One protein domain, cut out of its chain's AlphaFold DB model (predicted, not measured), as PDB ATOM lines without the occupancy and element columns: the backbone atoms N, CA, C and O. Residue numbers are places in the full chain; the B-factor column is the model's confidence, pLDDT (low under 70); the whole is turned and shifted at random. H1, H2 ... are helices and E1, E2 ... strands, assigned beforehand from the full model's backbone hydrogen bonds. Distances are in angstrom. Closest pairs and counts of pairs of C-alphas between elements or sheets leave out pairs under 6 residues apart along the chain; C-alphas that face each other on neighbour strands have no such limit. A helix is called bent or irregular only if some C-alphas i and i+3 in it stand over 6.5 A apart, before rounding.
ATOM      1  N   THR A  73     313.126 190.399 320.509       92.56
ATOM      2  CA  THR A  73     314.573 190.202 320.711       92.56
ATOM      3  C   THR A  73     315.123 189.008 319.927       92.56
ATOM      4  O   THR A  73     316.273 189.017 319.484       92.56
ATOM      5  N   SER A  74     314.301 187.974 319.727       93.62
ATOM      6  CA  SER A  74     314.681 186.715 319.083       93.62
ATOM      7  C   SER A  74     313.466 185.970 318.515       93.62
ATOM      8  O   SER A  74     312.316 186.321 318.781       93.62
ATOM      9  N   LEU A  75     313.707 184.886 317.766       95.56
ATOM     10  CA  LEU A  75     312.637 183.964 317.366       95.56
ATOM     11  C   LEU A  75     311.971 183.298 318.579       95.56
ATOM     12  O   LEU A  75     310.763 183.089 318.559       95.56
ATOM     13  N   ALA A  76     312.736 182.972 319.626       94.25
ATOM     14  CA  ALA A  76     312.186 182.382 320.847       94.25
ATOM     15  C   ALA A  76     311.154 183.320 321.485       94.25
ATOM     16  O   ALA A  76     310.082 182.889 321.894       94.25
ATOM     17  N   ASP A  77     311.461 184.614 321.496       94.50
ATOM     18  CA  ASP A  77     310.575 185.659 321.992       94.50
ATOM     19  C   ASP A  77     309.290 185.778 321.159       94.50
ATOM     20  O   ASP A  77     308.179 185.758 321.690       94.50
ATOM     21  N   TRP A  78     309.434 185.772 319.830       96.88
ATOM     22  CA  TRP A  78     308.303 185.773 318.902       96.88
ATOM     23  C   TRP A  78     307.403 184.536 319.062       96.88
ATOM     24  O   TRP A  78     306.182 184.668 319.039       96.88
ATOM     25  N   LEU A  79     307.983 183.349 319.277       96.50
ATOM     26  CA  LEU A  79     307.246 182.094 319.489       96.50
ATOM     27  C   LEU A  79     306.486 182.047 320.821       96.50
ATOM     28  O   LEU A  79     305.508 181.312 320.925       96.50
ATOM     29  N   ARG A  80     306.919 182.802 321.839       95.12
ATOM     30  CA  ARG A  80     306.206 182.903 323.126       95.12
ATOM     31  C   ARG A  80     304.958 183.777 323.047       95.12
ATOM     32  O   ARG A  80     304.119 183.707 323.939       95.12
ATOM     33  N   THR A  81     304.831 184.602 322.010       96.56
ATOM     34  CA  THR A  81     303.667 185.475 321.843       96.56
ATOM     35  C   THR A  81     302.450 184.654 321.409       96.56
ATOM     36  O   THR A  81     302.504 184.002 320.362       96.56
ATOM     37  N   PRO A  82     301.331 184.698 322.157       96.69
ATOM     38  CA  PRO A  82     300.108 184.005 321.769       96.69
ATOM     39  C   PRO A  82     299.616 184.437 320.382       96.69
ATOM     40  O   PRO A  82     299.658 185.617 320.032       96.69
ATOM     41  N   GLY A  83     299.151 183.470 319.590       96.12
ATOM     42  CA  GLY A  83     298.648 183.699 318.233       96.12
ATOM     43  C   GLY A  83     299.723 183.754 317.142       96.12
ATOM     44  O   GLY A  83     299.372 183.779 315.964       96.12
ATOM     45  N   ASN A  84     301.014 183.734 317.479       97.94
ATOM     46  CA  ASN A  84     302.078 183.626 316.482       97.94
ATOM     47  C   ASN A  84     302.277 182.161 316.058       97.94
ATOM     48  O   ASN A  84     302.456 181.276 316.895       97.94
ATOM     49  N   VAL A  85     302.272 181.894 314.749       98.19
ATOM     50  CA  VAL A  85     302.357 180.537 314.188       98.19
ATOM     51  C   VAL A  85     303.534 180.418 313.225       98.19
ATOM     52  O   VAL A  85     303.569 181.042 312.167       98.19
ATOM     53  N   LEU A  86     304.508 179.569 313.555       98.25
ATOM     54  CA  LEU A  86     305.630 179.263 312.667       98.25
ATOM     55  C   LEU A  86     305.236 178.173 311.658       98.25
ATOM     56  O   LEU A  86     304.817 177.085 312.051       98.25
ATOM     57  N   VAL A  87     305.413 178.432 310.358       97.81
ATOM     58  CA  VAL A  87     305.036 177.496 309.273       97.81
ATOM     59  C   VAL A  87     306.244 176.898 308.554       97.81
ATOM     60  O   VAL A  87     306.228 176.656 307.352       97.81
ATOM     61  N   THR A  88     307.346 176.686 309.267       97.31
ATOM     62  CA  THR A  88     308.610 176.225 308.677       97.31
ATOM     63  C   THR A  88     308.845 174.737 308.910       97.31
ATOM     64  O   THR A  88     308.232 174.110 309.774       97.31
ATOM     65  N   ARG A  89     309.797 174.167 308.166       97.31
ATOM     66  CA  ARG A  89     310.367 172.844 308.474       97.31
ATOM     67  C   ARG A  89     311.057 172.873 309.843       97.31
ATOM     68  O   ARG A  89     311.387 173.955 310.322       97.31
ATOM     69  N   ALA A  90     311.284 171.705 310.445       97.12
ATOM     70  CA  ALA A  90     312.015 171.603 311.707       97.12
ATOM     71  C   ALA A  90     313.410 172.222 311.574       97.12
ATOM     72  O   ALA A  90     314.031 172.143 310.509       97.12
ATOM     73  N   GLY A  91     313.901 172.823 312.650       95.88
ATOM     74  CA  GLY A  91     315.195 173.480 312.632       95.88
ATOM     75  C   GLY A  91     315.772 173.721 314.015       95.88
ATOM     76  O   GLY A  91     315.151 173.457 315.046       95.88
ATOM     77  N   CYS A  92     317.012 174.192 313.996       95.50
ATOM     78  CA  CYS A  92     317.811 174.501 315.165       95.50
ATOM     79  C   CYS A  92     318.572 175.787 314.857       95.50
ATOM     80  O   CYS A  92     319.272 175.845 313.848       95.50
ATOM     81  N   LEU A  93     318.410 176.810 315.690       93.19
ATOM     82  CA  LEU A  93     319.072 178.099 315.508       93.19
ATOM     83  C   LEU A  93     319.805 178.489 316.788       93.19
ATOM     84  O   LEU A  93     319.222 178.351 317.868       93.19
ATOM     85  N   PRO A  94     321.049 178.984 316.692       92.25
ATOM     86  CA  PRO A  94     321.688 179.614 317.832       92.25
ATOM     87  C   PRO A  94     320.932 180.894 318.199       92.25
ATOM     88  O   PRO A  94     320.459 181.630 317.329       92.25
ATOM     89  N   PHE A  95     320.803 181.151 319.493       90.62
ATOM     90  CA  PHE A  95     320.314 182.415 320.026       90.62
ATOM     91  C   PHE A  95     321.015 182.721 321.346       90.62
ATOM     92  O   PHE A  95     321.392 181.815 322.086       90.62
ATOM     93  N   THR A  96     321.168 184.002 321.650       88.69
ATOM     94  CA  THR A  96     321.677 184.458 322.944       88.69
ATOM     95  C   THR A  96     320.505 184.601 323.906       88.69
ATOM     96  O   THR A  96     319.529 185.286 323.590       88.69
ATOM     97  N   HIS A  97     320.576 183.948 325.063       86.31
ATOM     98  CA  HIS A  97     319.542 184.085 326.084       86.31
ATOM     99  C   HIS A  97     319.565 185.512 326.661       86.31
ATOM    100  O   HIS A  97     320.635 185.961 327.078       86.31
ATOM    101  N   PRO A  98     318.425 186.228 326.712       81.38
ATOM    102  CA  PRO A  98     318.409 187.637 327.105       81.38
ATOM    103  C   PRO A  98     318.874 187.849 328.551       81.38
ATOM    104  O   PRO A  98     319.582 188.812 328.816       81.38
ATOM    105  N   ASP A  99     318.545 186.923 329.456       86.06
ATOM    106  CA  ASP A  99     318.837 187.102 330.886       86.06
ATOM    107  C   ASP A  99     320.256 186.664 331.283       86.06
ATOM    108  O   ASP A  99     320.794 187.150 332.271       86.06
ATOM    109  N   THR A 100     320.869 185.732 330.543       90.31
ATOM    110  CA  THR A 100     322.167 185.139 330.925       90.31
ATOM    111  C   THR A 100     323.300 185.530 329.987       90.31
ATOM    112  O   THR A 100     324.461 185.347 330.332       90.31
ATOM    113  N   GLY A 101     322.997 186.022 328.782       89.94
ATOM    114  CA  GLY A 101     323.997 186.306 327.751       89.94
ATOM    115  C   GLY A 101     324.651 185.058 327.145       89.94
ATOM    116  O   GLY A 101     325.509 185.185 326.277       89.94
ATOM    117  N   HIS A 102     324.257 183.851 327.565       91.00
ATOM    118  CA  HIS A 102     324.841 182.610 327.064       91.00
ATOM    119  C   HIS A 102     324.248 182.232 325.703       91.00
ATOM    120  O   HIS A 102     323.045 182.386 325.463       91.00
ATOM    121  N   GLU A 103     325.085 181.683 324.825       92.75
ATOM    122  CA  GLU A 103     324.625 181.084 323.576       92.75
ATOM    123  C   GLU A 103     323.903 179.760 323.846       92.75
ATOM    124  O   GLU A 103     324.389 178.875 324.551       92.75
ATOM    125  N   MET A 104     322.718 179.624 323.264       92.81
ATOM    126  CA  MET A 104     321.862 178.452 323.373       92.81
ATOM    127  C   MET A 104     321.327 178.058 321.996       92.81
ATOM    128  O   MET A 104     321.334 178.842 321.049       92.81
ATOM    129  N   LEU A 105     320.823 176.829 321.879       94.06
ATOM    130  CA  LEU A 105     320.196 176.329 320.657       94.06
ATOM    131  C   LEU A 105     318.675 176.269 320.818       94.06
ATOM    132  O   LEU A 105     318.154 175.469 321.594       94.06
ATOM    133  N   LEU A 106     317.955 177.066 320.031       94.81
ATOM    134  CA  LEU A 106     316.505 176.980 319.905       94.81
ATOM    135  C   LEU A 106     316.154 175.893 318.890       94.81
ATOM    136  O   LEU A 106     316.372 176.060 317.690       94.81
ATOM    137  N   ARG A 107     315.571 174.792 319.367       96.81
ATOM    138  CA  ARG A 107     315.020 173.726 318.519       96.81
ATOM    139  C   ARG A 107     313.518 173.912 318.372       96.81
ATOM    140  O   ARG A 107     312.811 174.023 319.370       96.81
ATOM    141  N   TYR A 108     313.026 173.891 317.140       95.62
ATOM    142  CA  TYR A 108     311.599 173.990 316.845       95.62
ATOM    143  C   TYR A 108     311.160 172.865 315.909       95.62
ATOM    144  O   TYR A 108     311.908 172.402 315.040       95.62
ATOM    145  N   LYS A 109     309.930 172.398 316.121       97.00
ATOM    146  CA  LYS A 109     309.337 171.302 315.353       97.00
ATOM    147  C   LYS A 109     308.908 171.786 313.970       97.00
ATOM    148  O   LYS A 109     308.669 172.973 313.759       97.00
ATOM    149  N   ALA A 110     308.816 170.847 313.032       97.12
ATOM    150  CA  ALA A 110     308.217 171.127 311.738       97.12
ATOM    151  C   ALA A 110     306.738 171.463 311.928       97.12
ATOM    152  O   ALA A 110     306.032 170.771 312.662       97.12
ATOM    153  N   SER A 111     306.286 172.508 311.247       97.44
ATOM    154  CA  SER A 111     304.863 172.797 311.124       97.44
ATOM    155  C   SER A 111     304.190 171.755 310.238       97.44
ATOM    156  O   SER A 111     304.759 171.351 309.222       97.44
ATOM    157  N   THR A 112     302.950 171.397 310.566       97.12
ATOM    158  CA  THR A 112     302.068 170.620 309.680       97.12
ATOM    159  C   THR A 112     301.911 171.290 308.314       97.12
ATOM    160  O   THR A 112     301.747 170.613 307.307       97.12
ATOM    161  N   TRP A 113     302.019 172.623 308.271       98.06
ATOM    162  CA  TRP A 113     301.852 173.433 307.068       98.06
ATOM    163  C   TRP A 113     303.178 173.790 306.385       98.06
ATOM    164  O   TRP A 113     303.211 174.649 305.506       98.06
ATOM    165  N   ALA A 114     304.292 173.179 306.792       98.00
ATOM    166  CA  ALA A 114     305.586 173.429 306.171       98.00
ATOM    167  C   ALA A 114     305.607 172.965 304.707       98.00
ATOM    168  O   ALA A 114     305.062 171.918 304.374       98.00
ATOM    169  N   ASN A 115     306.309 173.699 303.841       98.12
ATOM    170  CA  ASN A 115     306.540 173.255 302.467       98.12
ATOM    171  C   ASN A 115     307.490 172.033 302.430       98.12
ATOM    172  O   ASN A 115     308.649 172.164 302.856       98.12
ATOM    173  N   PRO A 116     307.050 170.866 301.913       97.81
ATOM    174  CA  PRO A 116     307.903 169.687 301.801       97.81
ATOM    175  C   PRO A 116     308.857 169.744 300.591       97.81
ATOM    176  O   PRO A 116     309.880 169.056 300.587       97.81
ATOM    177  N   PHE A 117     308.583 170.581 299.586       98.19
ATOM    178  CA  PHE A 117     309.341 170.662 298.337       98.19
ATOM    179  C   PHE A 117     310.519 171.625 298.471       98.19
ATOM    180  O   PHE A 117     310.359 172.842 298.549       98.19
ATOM    181  N   LYS A 118     311.744 171.094 298.502       96.38
ATOM    182  CA  LYS A 118     312.950 171.906 298.714       96.38
ATOM    183  C   LYS A 118     313.291 172.734 297.470       96.38
ATOM    184  O   LYS A 118     313.391 172.190 296.375       96.38
ATOM    185  N   ILE A 119     313.599 174.017 297.665       96.62
ATOM    186  CA  ILE A 119     314.071 174.913 296.591       96.62
ATOM    187  C   ILE A 119     315.331 174.359 295.911       96.62
ATOM    188  O   ILE A 119     315.448 174.442 294.698       96.62
ATOM    189  N   SER A 120     316.240 173.726 296.659       96.75
ATOM    190  CA  SER A 120     317.460 173.120 296.103       96.75
ATOM    191  C   SER A 120     317.201 171.995 295.093       96.75
ATOM    192  O   SER A 120     318.111 171.627 294.366       96.75
ATOM    193  N   GLN A 121     315.996 171.416 295.087       98.06
ATOM    194  CA  GLN A 121     315.620 170.321 294.193       98.06
ATOM    195  C   GLN A 121     314.778 170.801 293.006       98.06
ATOM    196  O   GLN A 121     314.943 170.288 291.906       98.06
ATOM    197  N   TYR A 122     313.881 171.766 293.222       97.69
ATOM    198  CA  TYR A 122     312.880 172.167 292.223       97.69
ATOM    199  C   TYR A 122     313.047 173.611 291.724       97.69
ATOM    200  O   TYR A 122     312.406 174.011 290.760       97.69
ATOM    201  N   GLY A 123     313.878 174.425 292.376       97.69
ATOM    202  CA  GLY A 123     313.842 175.880 292.227       97.69
ATOM    203  C   GLY A 123     312.645 176.508 292.952       97.69
ATOM    204  O   GLY A 123     311.759 175.810 293.451       97.69
ATOM    205  N   LEU A 124     312.632 177.842 293.060       96.50
ATOM    206  CA  LEU A 124     311.610 178.562 293.830       96.50
ATOM    207  C   LEU A 124     310.216 178.399 293.208       96.50
ATOM    208  O   LEU A 124     309.307 177.936 293.888       96.50
ATOM    209  N   ALA A 125     310.068 178.724 291.921       97.75
ATOM    210  CA  ALA A 125     308.772 178.713 291.242       97.75
ATOM    211  C   ALA A 125     308.094 177.335 291.310       97.75
ATOM    212  O   ALA A 125     306.970 177.225 291.796       97.75
ATOM    213  N   LYS A 126     308.809 176.264 290.934       98.44
ATOM    214  CA  LYS A 126     308.242 174.910 290.958       98.44
ATOM    215  C   LYS A 126     308.001 174.393 292.378       98.44
ATOM    216  O   LYS A 126     307.011 173.712 292.614       98.44
ATOM    217  N   SER A 127     308.861 174.729 293.347       98.50
ATOM    218  CA  SER A 127     308.630 174.398 294.766       98.50
ATOM    219  C   SER A 127     307.324 175.008 295.289       98.50
ATOM    220  O   SER A 127     306.597 174.353 296.035       98.50
ATOM    221  N   LEU A 128     307.022 176.245 294.893       98.56
ATOM    222  CA  LEU A 128     305.803 176.955 295.272       98.56
ATOM    223  C   LEU A 128     304.558 176.398 294.571       98.56
ATOM    224  O   LEU A 128     303.542 176.183 295.228       98.56
ATOM    225  N   GLU A 129     304.651 176.103 293.277       98.56
ATOM    226  CA  GLU A 129     303.594 175.433 292.507       98.56
ATOM    227  C   GLU A 129     303.215 174.084 293.139       98.56
ATOM    228  O   GLU A 129     302.068 173.888 293.539       98.56
ATOM    229  N   LEU A 130     304.203 173.205 293.353       98.62
ATOM    230  CA  LEU A 130     304.001 171.899 293.989       98.62
ATOM    231  C   LEU A 130     303.420 172.033 295.400       98.62
ATOM    232  O   LEU A 130     302.575 171.236 295.809       98.62
ATOM    233  N   TYR A 131     303.859 173.040 296.160       98.62
ATOM    234  CA  TYR A 131     303.330 173.290 297.497       98.62
ATOM    235  C   TYR A 131     301.849 173.664 297.475       98.62
ATOM    236  O   TYR A 131     301.092 173.136 298.290       98.62
ATOM    237  N   ARG A 132     301.426 174.529 296.545       98.62
ATOM    238  CA  ARG A 132     300.011 174.885 296.379       98.62
ATOM    239  C   ARG A 132     299.174 173.650 296.069       98.62
ATOM    240  O   ARG A 132     298.213 173.387 296.787       98.62
ATOM    241  N   GLU A 133     299.568 172.880 295.057       98.50
ATOM    242  CA  GLU A 133     298.851 171.665 294.653       98.50
ATOM    243  C   GLU A 133     298.748 170.667 295.809       98.50
ATOM    244  O   GLU A 133     297.671 170.144 296.103       98.50
ATOM    245  N   HIS A 134     299.858 170.435 296.513       98.31
ATOM    246  CA  HIS A 134     299.893 169.552 297.671       98.31
ATOM    247  C   HIS A 134     298.951 170.021 298.780       98.31
ATOM    248  O   HIS A 134     298.194 169.212 299.315       98.31
ATOM    249  N   LEU A 135     298.984 171.312 299.121       98.31
ATOM    250  CA  LEU A 135     298.138 171.882 300.162       98.31
ATOM    251  C   LEU A 135     296.656 171.756 299.787       98.31
ATOM    252  O   LEU A 135     295.856 171.286 300.591       98.31
ATOM    253  N   GLU A 136     296.281 172.099 298.558       97.56
ATOM    254  CA  GLU A 136     294.898 171.988 298.088       97.56
ATOM    255  C   GLU A 136     294.395 170.541 298.111       97.56
ATOM    256  O   GLU A 136     293.301 170.278 298.617       97.56
ATOM    257  N   GLN A 137     295.208 169.589 297.642       98.00
ATOM    258  CA  GLN A 137     294.878 168.163 297.687       98.00
ATOM    259  C   GLN A 137     294.762 167.643 299.125       98.00
ATOM    260  O   GLN A 137     293.835 166.889 299.432       98.00
ATOM    261  N   LEU A 138     295.679 168.047 300.011       97.19
ATOM    262  CA  LEU A 138     295.678 167.667 301.424       97.19
ATOM    263  C   LEU A 138     294.385 168.118 302.112       97.19
ATOM    264  O   LEU A 138     293.742 167.327 302.802       97.19
ATOM    265  N   LEU A 139     293.981 169.370 301.883       97.50
ATOM    266  CA  LEU A 139     292.780 169.952 302.479       97.50
ATOM    267  C   LEU A 139     291.489 169.384 301.872       97.50
ATOM    268  O   LEU A 139     290.515 169.186 302.593       97.50
ATOM    269  N   ALA A 140     291.470 169.084 300.569       96.44
ATOM    270  CA  ALA A 140     290.307 168.489 299.906       96.44
ATOM    271  C   ALA A 140     290.022 167.057 300.387       96.44
ATOM    272  O   ALA A 140     288.865 166.662 300.512       96.44
ATOM    273  N   ARG A 141     291.072 166.276 300.672       96.88
ATOM    274  CA  ARG A 141     290.952 164.868 301.084       96.88
ATOM    275  C   ARG A 141     290.740 164.685 302.584       96.88
ATOM    276  O   ARG A 141     290.357 163.599 303.007       96.88
ATOM    277  N   ASN A 142     291.008 165.710 303.394       97.12
ATOM    278  CA  ASN A 142     290.968 165.596 304.846       97.12
ATOM    279  C   ASN A 142     290.170 166.748 305.489       97.12
ATOM    280  O   ASN A 142     290.741 167.785 305.837       97.12
ATOM    281  N   PRO A 143     288.857 166.557 305.725       95.88
ATOM    282  CA  PRO A 143     288.003 167.565 306.354       95.88
ATOM    283  C   PRO A 143     288.439 167.966 307.769       95.88
ATOM    284  O   PRO A 143     288.153 169.078 308.206       95.88
ATOM    285  N   VAL A 144     289.121 167.076 308.503       97.25
ATOM    286  CA  VAL A 144     289.664 167.394 309.832       97.25
ATOM    287  C   VAL A 144     290.805 168.399 309.690       97.25
ATOM    288  O   VAL A 144     290.780 169.437 310.347       97.25
ATOM    289  N   LEU A 145     291.753 168.143 308.782       97.00
ATOM    290  CA  LEU A 145     292.838 169.086 308.498       97.00
ATOM    291  C   LEU A 145     292.323 170.397 307.918       97.00
ATOM    292  O   LEU A 145     292.865 171.435 308.265       97.00
ATOM    293  N   LEU A 146     291.269 170.382 307.099       97.31
ATOM    294  CA  LEU A 146     290.639 171.617 306.629       97.31
ATOM    295  C   LEU A 146     290.133 172.479 307.792       97.31
ATOM    296  O   LEU A 146     290.379 173.681 307.805       97.31
ATOM    297  N   ARG A 147     289.475 171.880 308.792       96.88
ATOM    298  CA  ARG A 147     289.039 172.626 309.983       96.88
ATOM    299  C   ARG A 147     290.220 173.187 310.768       96.88
ATOM    300  O   ARG A 147     290.178 174.355 311.134       96.88
ATOM    301  N   GLU A 148     291.269 172.395 310.995       97.50
ATOM    302  CA  GLU A 148     292.486 172.878 311.668       97.50
ATOM    303  C   GLU A 148     293.200 173.973 310.866       97.50
ATOM    304  O   GLU A 148     293.706 174.932 311.439       97.50
ATOM    305  N   PHE A 149     293.204 173.867 309.539       98.06
ATOM    306  CA  PHE A 149     293.761 174.874 308.648       98.06
ATOM    307  C   PHE A 149     292.992 176.193 308.746       98.06
ATOM    308  O   PHE A 149     293.606 177.244 308.885       98.06
ATOM    309  N   CYS A 150     291.656 176.154 308.755       96.50
ATOM    310  CA  CYS A 150     290.839 177.361 308.889       96.50
ATOM    311  C   CYS A 150     291.029 178.076 310.237       96.50
ATOM    312  O   CYS A 150     290.832 179.286 310.287       96.50
ATOM    313  N   LYS A 151     291.468 177.387 311.303       96.75
ATOM    314  CA  LYS A 151     291.837 178.030 312.583       96.75
ATOM    315  C   LYS A 151     293.064 178.933 312.470       96.75
ATOM    316  O   LYS A 151     293.290 179.765 313.340       96.75
ATOM    317  N   LEU A 152     293.857 178.819 311.401       97.06
ATOM    318  CA  LEU A 152     294.956 179.757 311.153       97.06
ATOM    319  C   LEU A 152     294.458 181.195 310.974       97.06
ATOM    320  O   LEU A 152     295.251 182.108 311.160       97.06
ATOM    321  N   LYS A 153     293.169 181.405 310.674       96.75
ATOM    322  CA  LYS A 153     292.550 182.738 310.655       96.75
ATOM    323  C   LYS A 153     292.635 183.445 312.012       96.75
ATOM    324  O   LYS A 153     292.716 184.662 312.052       96.75
ATOM    325  N   ASP A 154     292.659 182.673 313.099       95.88
ATOM    326  CA  ASP A 154     292.714 183.189 314.467       95.88
ATOM    327  C   ASP A 154     294.161 183.529 314.878       95.88
ATOM    328  O   ASP A 154     294.413 184.028 315.977       95.88
ATOM    329  N   ALA A 155     295.143 183.235 314.014       97.00
ATOM    330  CA  ALA A 155     296.526 183.613 314.244       97.00
ATOM    331  C   ALA A 155     296.690 185.133 314.127       97.00
ATOM    332  O   ALA A 155     296.123 185.792 313.262       97.00
ATOM    333  N   LYS A 156     297.560 185.690 314.963       96.38
ATOM    334  CA  LYS A 156     297.999 187.080 314.842       96.38
ATOM    335  C   LYS A 156     298.988 187.223 313.686       96.38
ATOM    336  O   LYS A 156     298.899 188.143 312.873       96.38
ATOM    337  N   GLU A 157     299.963 186.315 313.634       97.50
ATOM    338  CA  GLU A 157     301.051 186.343 312.660       97.50
ATOM    339  C   GLU A 157     301.420 184.933 312.209       97.50
ATOM    340  O   GLU A 157     301.529 184.012 313.019       97.50
ATOM    341  N   ILE A 158     301.690 184.780 310.914       98.25
ATOM    342  CA  ILE A 158     302.206 183.540 310.335       98.25
ATOM    343  C   ILE A 158     303.641 183.779 309.868       98.25
ATOM    344  O   ILE A 158     303.909 184.619 309.010       98.25
ATOM    345  N   GLY A 159     304.585 183.040 310.447       97.75
ATOM    346  CA  GLY A 159     306.019 183.273 310.311       97.75
ATOM    347  C   GLY A 159     306.745 182.292 309.390       97.75
ATOM    348  O   GLY A 159     306.554 181.077 309.466       97.75
ATOM    349  N   CYS A 160     307.649 182.818 308.559       97.62
ATOM    350  CA  CYS A 160     308.618 182.058 307.759       97.62
ATOM    351  C   CYS A 160     309.983 182.778 307.726       97.62
ATOM    352  O   CYS A 160     310.063 183.966 308.012       97.62
ATOM    353  N   PHE A 161     311.074 182.088 307.380       97.06
ATOM    354  CA  PHE A 161     312.405 182.701 307.230       97.06
ATOM    355  C   PHE A 161     312.623 183.418 305.887       97.06
ATOM    356  O   PHE A 161     313.634 184.095 305.723       97.06
ATOM    357  N   CYS A 162     311.721 183.277 304.915       95.62
ATOM    358  CA  CYS A 162     311.811 184.008 303.650       95.62
ATOM    359  C   CYS A 162     311.651 185.517 303.887       95.62
ATOM    360  O   CYS A 162     310.903 185.919 304.781       95.62
ATOM    361  N   GLY A 163     312.380 186.331 303.117       93.69
ATOM    362  CA  GLY A 163     312.327 187.793 303.221       93.69
ATOM    363  C   GLY A 163     310.922 188.353 302.943       93.69
ATOM    364  O   GLY A 163     310.102 187.645 302.357       93.69
ATOM    365  N   PRO A 164     310.626 189.588 303.382       91.44
ATOM    366  CA  PRO A 164     309.310 190.205 303.210       91.44
ATOM    367  C   PRO A 164     308.942 190.417 301.737       91.44
ATOM    368  O   PRO A 164     307.798 190.183 301.372       91.44
ATOM    369  N   ASP A 165     309.917 190.752 300.890       92.19
ATOM    370  CA  ASP A 165     309.698 191.073 299.470       92.19
ATOM    371  C   ASP A 165     309.824 189.851 298.544       92.19
ATOM    372  O   ASP A 165     309.919 189.978 297.325       92.19
ATOM    373  N   VAL A 166     309.877 188.645 299.117       94.06
ATOM    374  CA  VAL A 166     310.050 187.398 298.367       94.06
ATOM    375  C   VAL A 166     308.824 186.527 298.558       94.06
ATOM    376  O   VAL A 166     308.548 186.077 299.671       94.06
ATOM    377  N   GLN A 167     308.147 186.222 297.450       95.50
ATOM    378  CA  GLN A 167     307.064 185.249 297.452       95.50
ATOM    379  C   GLN A 167     307.571 183.899 297.971       95.50
ATOM    380  O   GLN A 167     308.580 183.358 297.508       95.50
ATOM    381  N   CYS A 168     306.862 183.345 298.945       96.88
ATOM    382  CA  CYS A 168     307.214 182.087 299.576       96.88
ATOM    383  C   CYS A 168     305.979 181.253 299.932       96.88
ATOM    384  O   CYS A 168     304.836 181.601 299.637       96.88
ATOM    385  N   HIS A 169     306.202 180.117 300.594       97.50
ATOM    386  CA  HIS A 169     305.122 179.195 300.940       97.50
ATOM    387  C   HIS A 169     304.130 179.777 301.955       97.50
ATOM    388  O   HIS A 169     302.958 179.424 301.924       97.50
ATOM    389  N   ARG A 170     304.566 180.702 302.820       97.81
ATOM    390  CA  ARG A 170     303.672 181.434 303.733       97.81
ATOM    391  C   ARG A 170     302.613 182.212 302.958       97.81
ATOM    392  O   ARG A 170     301.459 182.230 303.364       97.81
ATOM    393  N   ASP A 171     302.997 182.837 301.851       97.88
ATOM    394  CA  ASP A 171     302.084 183.687 301.089       97.88
ATOM    395  C   ASP A 171     301.053 182.824 300.346       97.88
ATOM    396  O   ASP A 171     299.873 183.157 300.326       97.88
ATOM    397  N   ILE A 172     301.461 181.649 299.846       98.25
ATOM    398  CA  ILE A 172     300.528 180.633 299.323       98.25
ATOM    399  C   ILE A 172     299.553 180.180 300.407       98.25
ATOM    400  O   ILE A 172     298.355 180.098 300.153       98.25
ATOM    401  N   LEU A 173     300.054 179.901 301.610       98.06
ATOM    402  CA  LEU A 173     299.227 179.477 302.734       98.06
ATOM    403  C   LEU A 173     298.158 180.527 303.063       98.06
ATOM    404  O   LEU A 173     296.990 180.169 303.194       98.06
ATOM    405  N   LEU A 174     298.533 181.809 303.126       97.62
ATOM    406  CA  LEU A 174     297.605 182.920 303.359       97.62
ATOM    407  C   LEU A 174     296.559 183.052 302.244       97.62
ATOM    408  O   LEU A 174     295.379 183.194 302.540       97.62
ATOM    409  N   GLN A 175     296.964 182.939 300.977       97.38
ATOM    410  CA  GLN A 175     296.042 182.993 299.833       97.38
ATOM    411  C   GLN A 175     295.042 181.833 299.830       97.38
ATOM    412  O   GLN A 175     293.860 182.019 299.542       97.38
ATOM    413  N   VAL A 176     295.508 180.620 300.145       97.12
ATOM    414  CA  VAL A 176     294.634 179.449 300.238       97.12
ATOM    415  C   VAL A 176     293.688 179.604 301.427       97.12
ATOM    416  O   VAL A 176     292.504 179.321 301.279       97.12
ATOM    417  N   LEU A 177     294.173 180.088 302.575       97.19
ATOM    418  CA  LEU A 177     293.345 180.369 303.749       97.19
ATOM    419  C   LEU A 177     292.229 181.359 303.420       97.19
ATOM    420  O   LEU A 177     291.063 181.033 303.625       97.19
ATOM    421  N   ASP A 178     292.575 182.495 302.824       95.94
ATOM    422  CA  ASP A 178     291.613 183.502 302.382       95.94
ATOM    423  C   ASP A 178     290.545 182.902 301.450       95.94
ATOM    424  O   ASP A 178     289.345 183.001 301.710       95.94
ATOM    425  N   SER A 179     290.976 182.133 300.445       94.62
ATOM    426  CA  SER A 179     290.076 181.457 299.501       94.62
ATOM    427  C   SER A 179     289.129 180.446 300.168       94.62
ATOM    428  O   SER A 179     288.023 180.216 299.675       94.62
ATOM    429  N   LYS A 180     289.542 179.795 301.268       94.38
ATOM    430  CA  LYS A 180     288.687 178.843 302.005       94.38
ATOM    431  C   LYS A 180     287.683 179.540 302.918       94.38
ATOM    432  O   LYS A 180     286.627 178.961 303.172       94.38
ATOM    433  N   LEU A 181     287.992 180.743 303.393       91.81
ATOM    434  CA  LEU A 181     287.103 181.534 304.245       91.81
ATOM    435  C   LEU A 181     286.072 182.311 303.420       91.81
ATOM    436  O   LEU A 181     284.898 182.332 303.777       91.81
ATOM    437  N   HIS A 182     286.488 182.872 302.284       85.88
ATOM    438  CA  HIS A 182     285.666 183.743 301.443       85.88
ATOM    439  C   HIS A 182     285.104 183.040 300.208       85.88
ATOM    440  O   HIS A 182     285.011 183.646 299.141       85.88
ATOM    441  N   ARG A 183     284.713 181.759 300.322       70.50
ATOM    442  CA  ARG A 183     284.077 181.039 299.205       70.50
ATOM    443  C   ARG A 183     282.992 181.945 298.600       70.50
ATOM    444  O   ARG A 183     282.147 182.410 299.372       70.50
TER     445      ARG A 183
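What this domain is: This is residues 73 to 183 of the 189 residues of an uncharacterized protein of Chytriomyces confervae (UniProt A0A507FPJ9). A two-stranded hairpin, E2 and E3, makes one end of an only just elongated shape, and a cluster of three helices makes the other end, with a short parallel pair of strands, E1 and E4, near the middle. In the cluster H2 and H4 run side by side and H3 lies across their last turns, while the little helix H1 sits between the hairpin and E1. The printed part has 111 residues with four named helices and four named strands in the order H1 E1 E2 E3 H2 H3 E4 H4; its two sheets have the orders E2 E3, antiparallel, and E1 E4, parallel, and the class is mixed, helices and strands. It is only just compact, close to loose, with a radius of gyration of the C-alphas of 15.5 A and spans of 49 by 32 by 25 A.

Where its parts are: Begin with the hairpin: find C-alpha 91 at (315.195, 173.480, 312.632), where E2 starts its 16.4 A to residue 96. E3 follows from residue 103 to 108 over 16.3 A. The parallel pair is E1, residues 84 to 86, 6.8 A long, and E4, residues 157 to 160, 10.0 A long. Look before E1 for H1, residues 75 to 80, 8.7 A long, with C-alpha 75 at (312.637, 183.964, 317.366). The longest helix is H2, residues 119 to 141, 25.6 A from first to last C-alpha; it is irregular, with C-alphas 121 and 124 9.2 A apart, and has a kink of 85 degrees near residue 126. H3 covers residues 143 to 154 and is 18.2 A long. H4 runs 18.5 A from residue 169 to residue 181, where C-alpha 181 is at (287.103, 181.534, 304.245).

How they stand to each other: In the hairpin E2 and E3 are antiparallel, their directions at 150 degrees; look for N 93 and O 106, 3.0 A apart, and N 104 and O 95, 2.8 A apart, both within hydrogen-bond range. H1 and E2 are near each other, with 5 pairs of C-alphas within 10 A. The closest C-alphas of H1 and E3 are those of Ala 76 and Leu 106, 7.0 A apart. On to E1, the closest C-alphas of H1 and E1 are those of Trp 78 and Asn 84, also 7.0 A apart. E1 and E4 are parallel at 23 degrees, with N 85 and O 157, and N 159 and O 85, each 2.8 A apart and within hydrogen-bond range. From E4 the next step is H4: the C-alphas of Cys 160 and Arg 170 are the closest, at 6.4 A. H2 touches H4 with residues 128 to 136 alone, at a shallow tilt of 22 degrees, the same way; their closest C-alphas, of Leu 128 and His 169, are 6.1 A apart. H3 and H4 touch, about perpendicular at 78 degrees, closest at the C-alphas of Cys 150 and Leu 177, 6.5 A apart. H2 and H3 touch only at the corner by their link, where the C-alphas of Leu 139 and Leu 146 are 5.0 A apart. H1 is apart from H2, H3 and H4. In H1 and H4 every O i to N i+4 pair is within hydrogen-bond range; in H2 it is 16 of 19 and in H3 5 of 8.

The domain as a whole: The two C-alphas farthest apart are those of Thr 100 and Arg 183, at 49.7 A. The printed part has no cut from residue 73 to 183. No link is long; those from E2 to E3, E3 to H2 and E4 to H4 are short but not tight, and the others are tight. The mean pLDDT of the printed part is 95.7, and no printed residue is under 70.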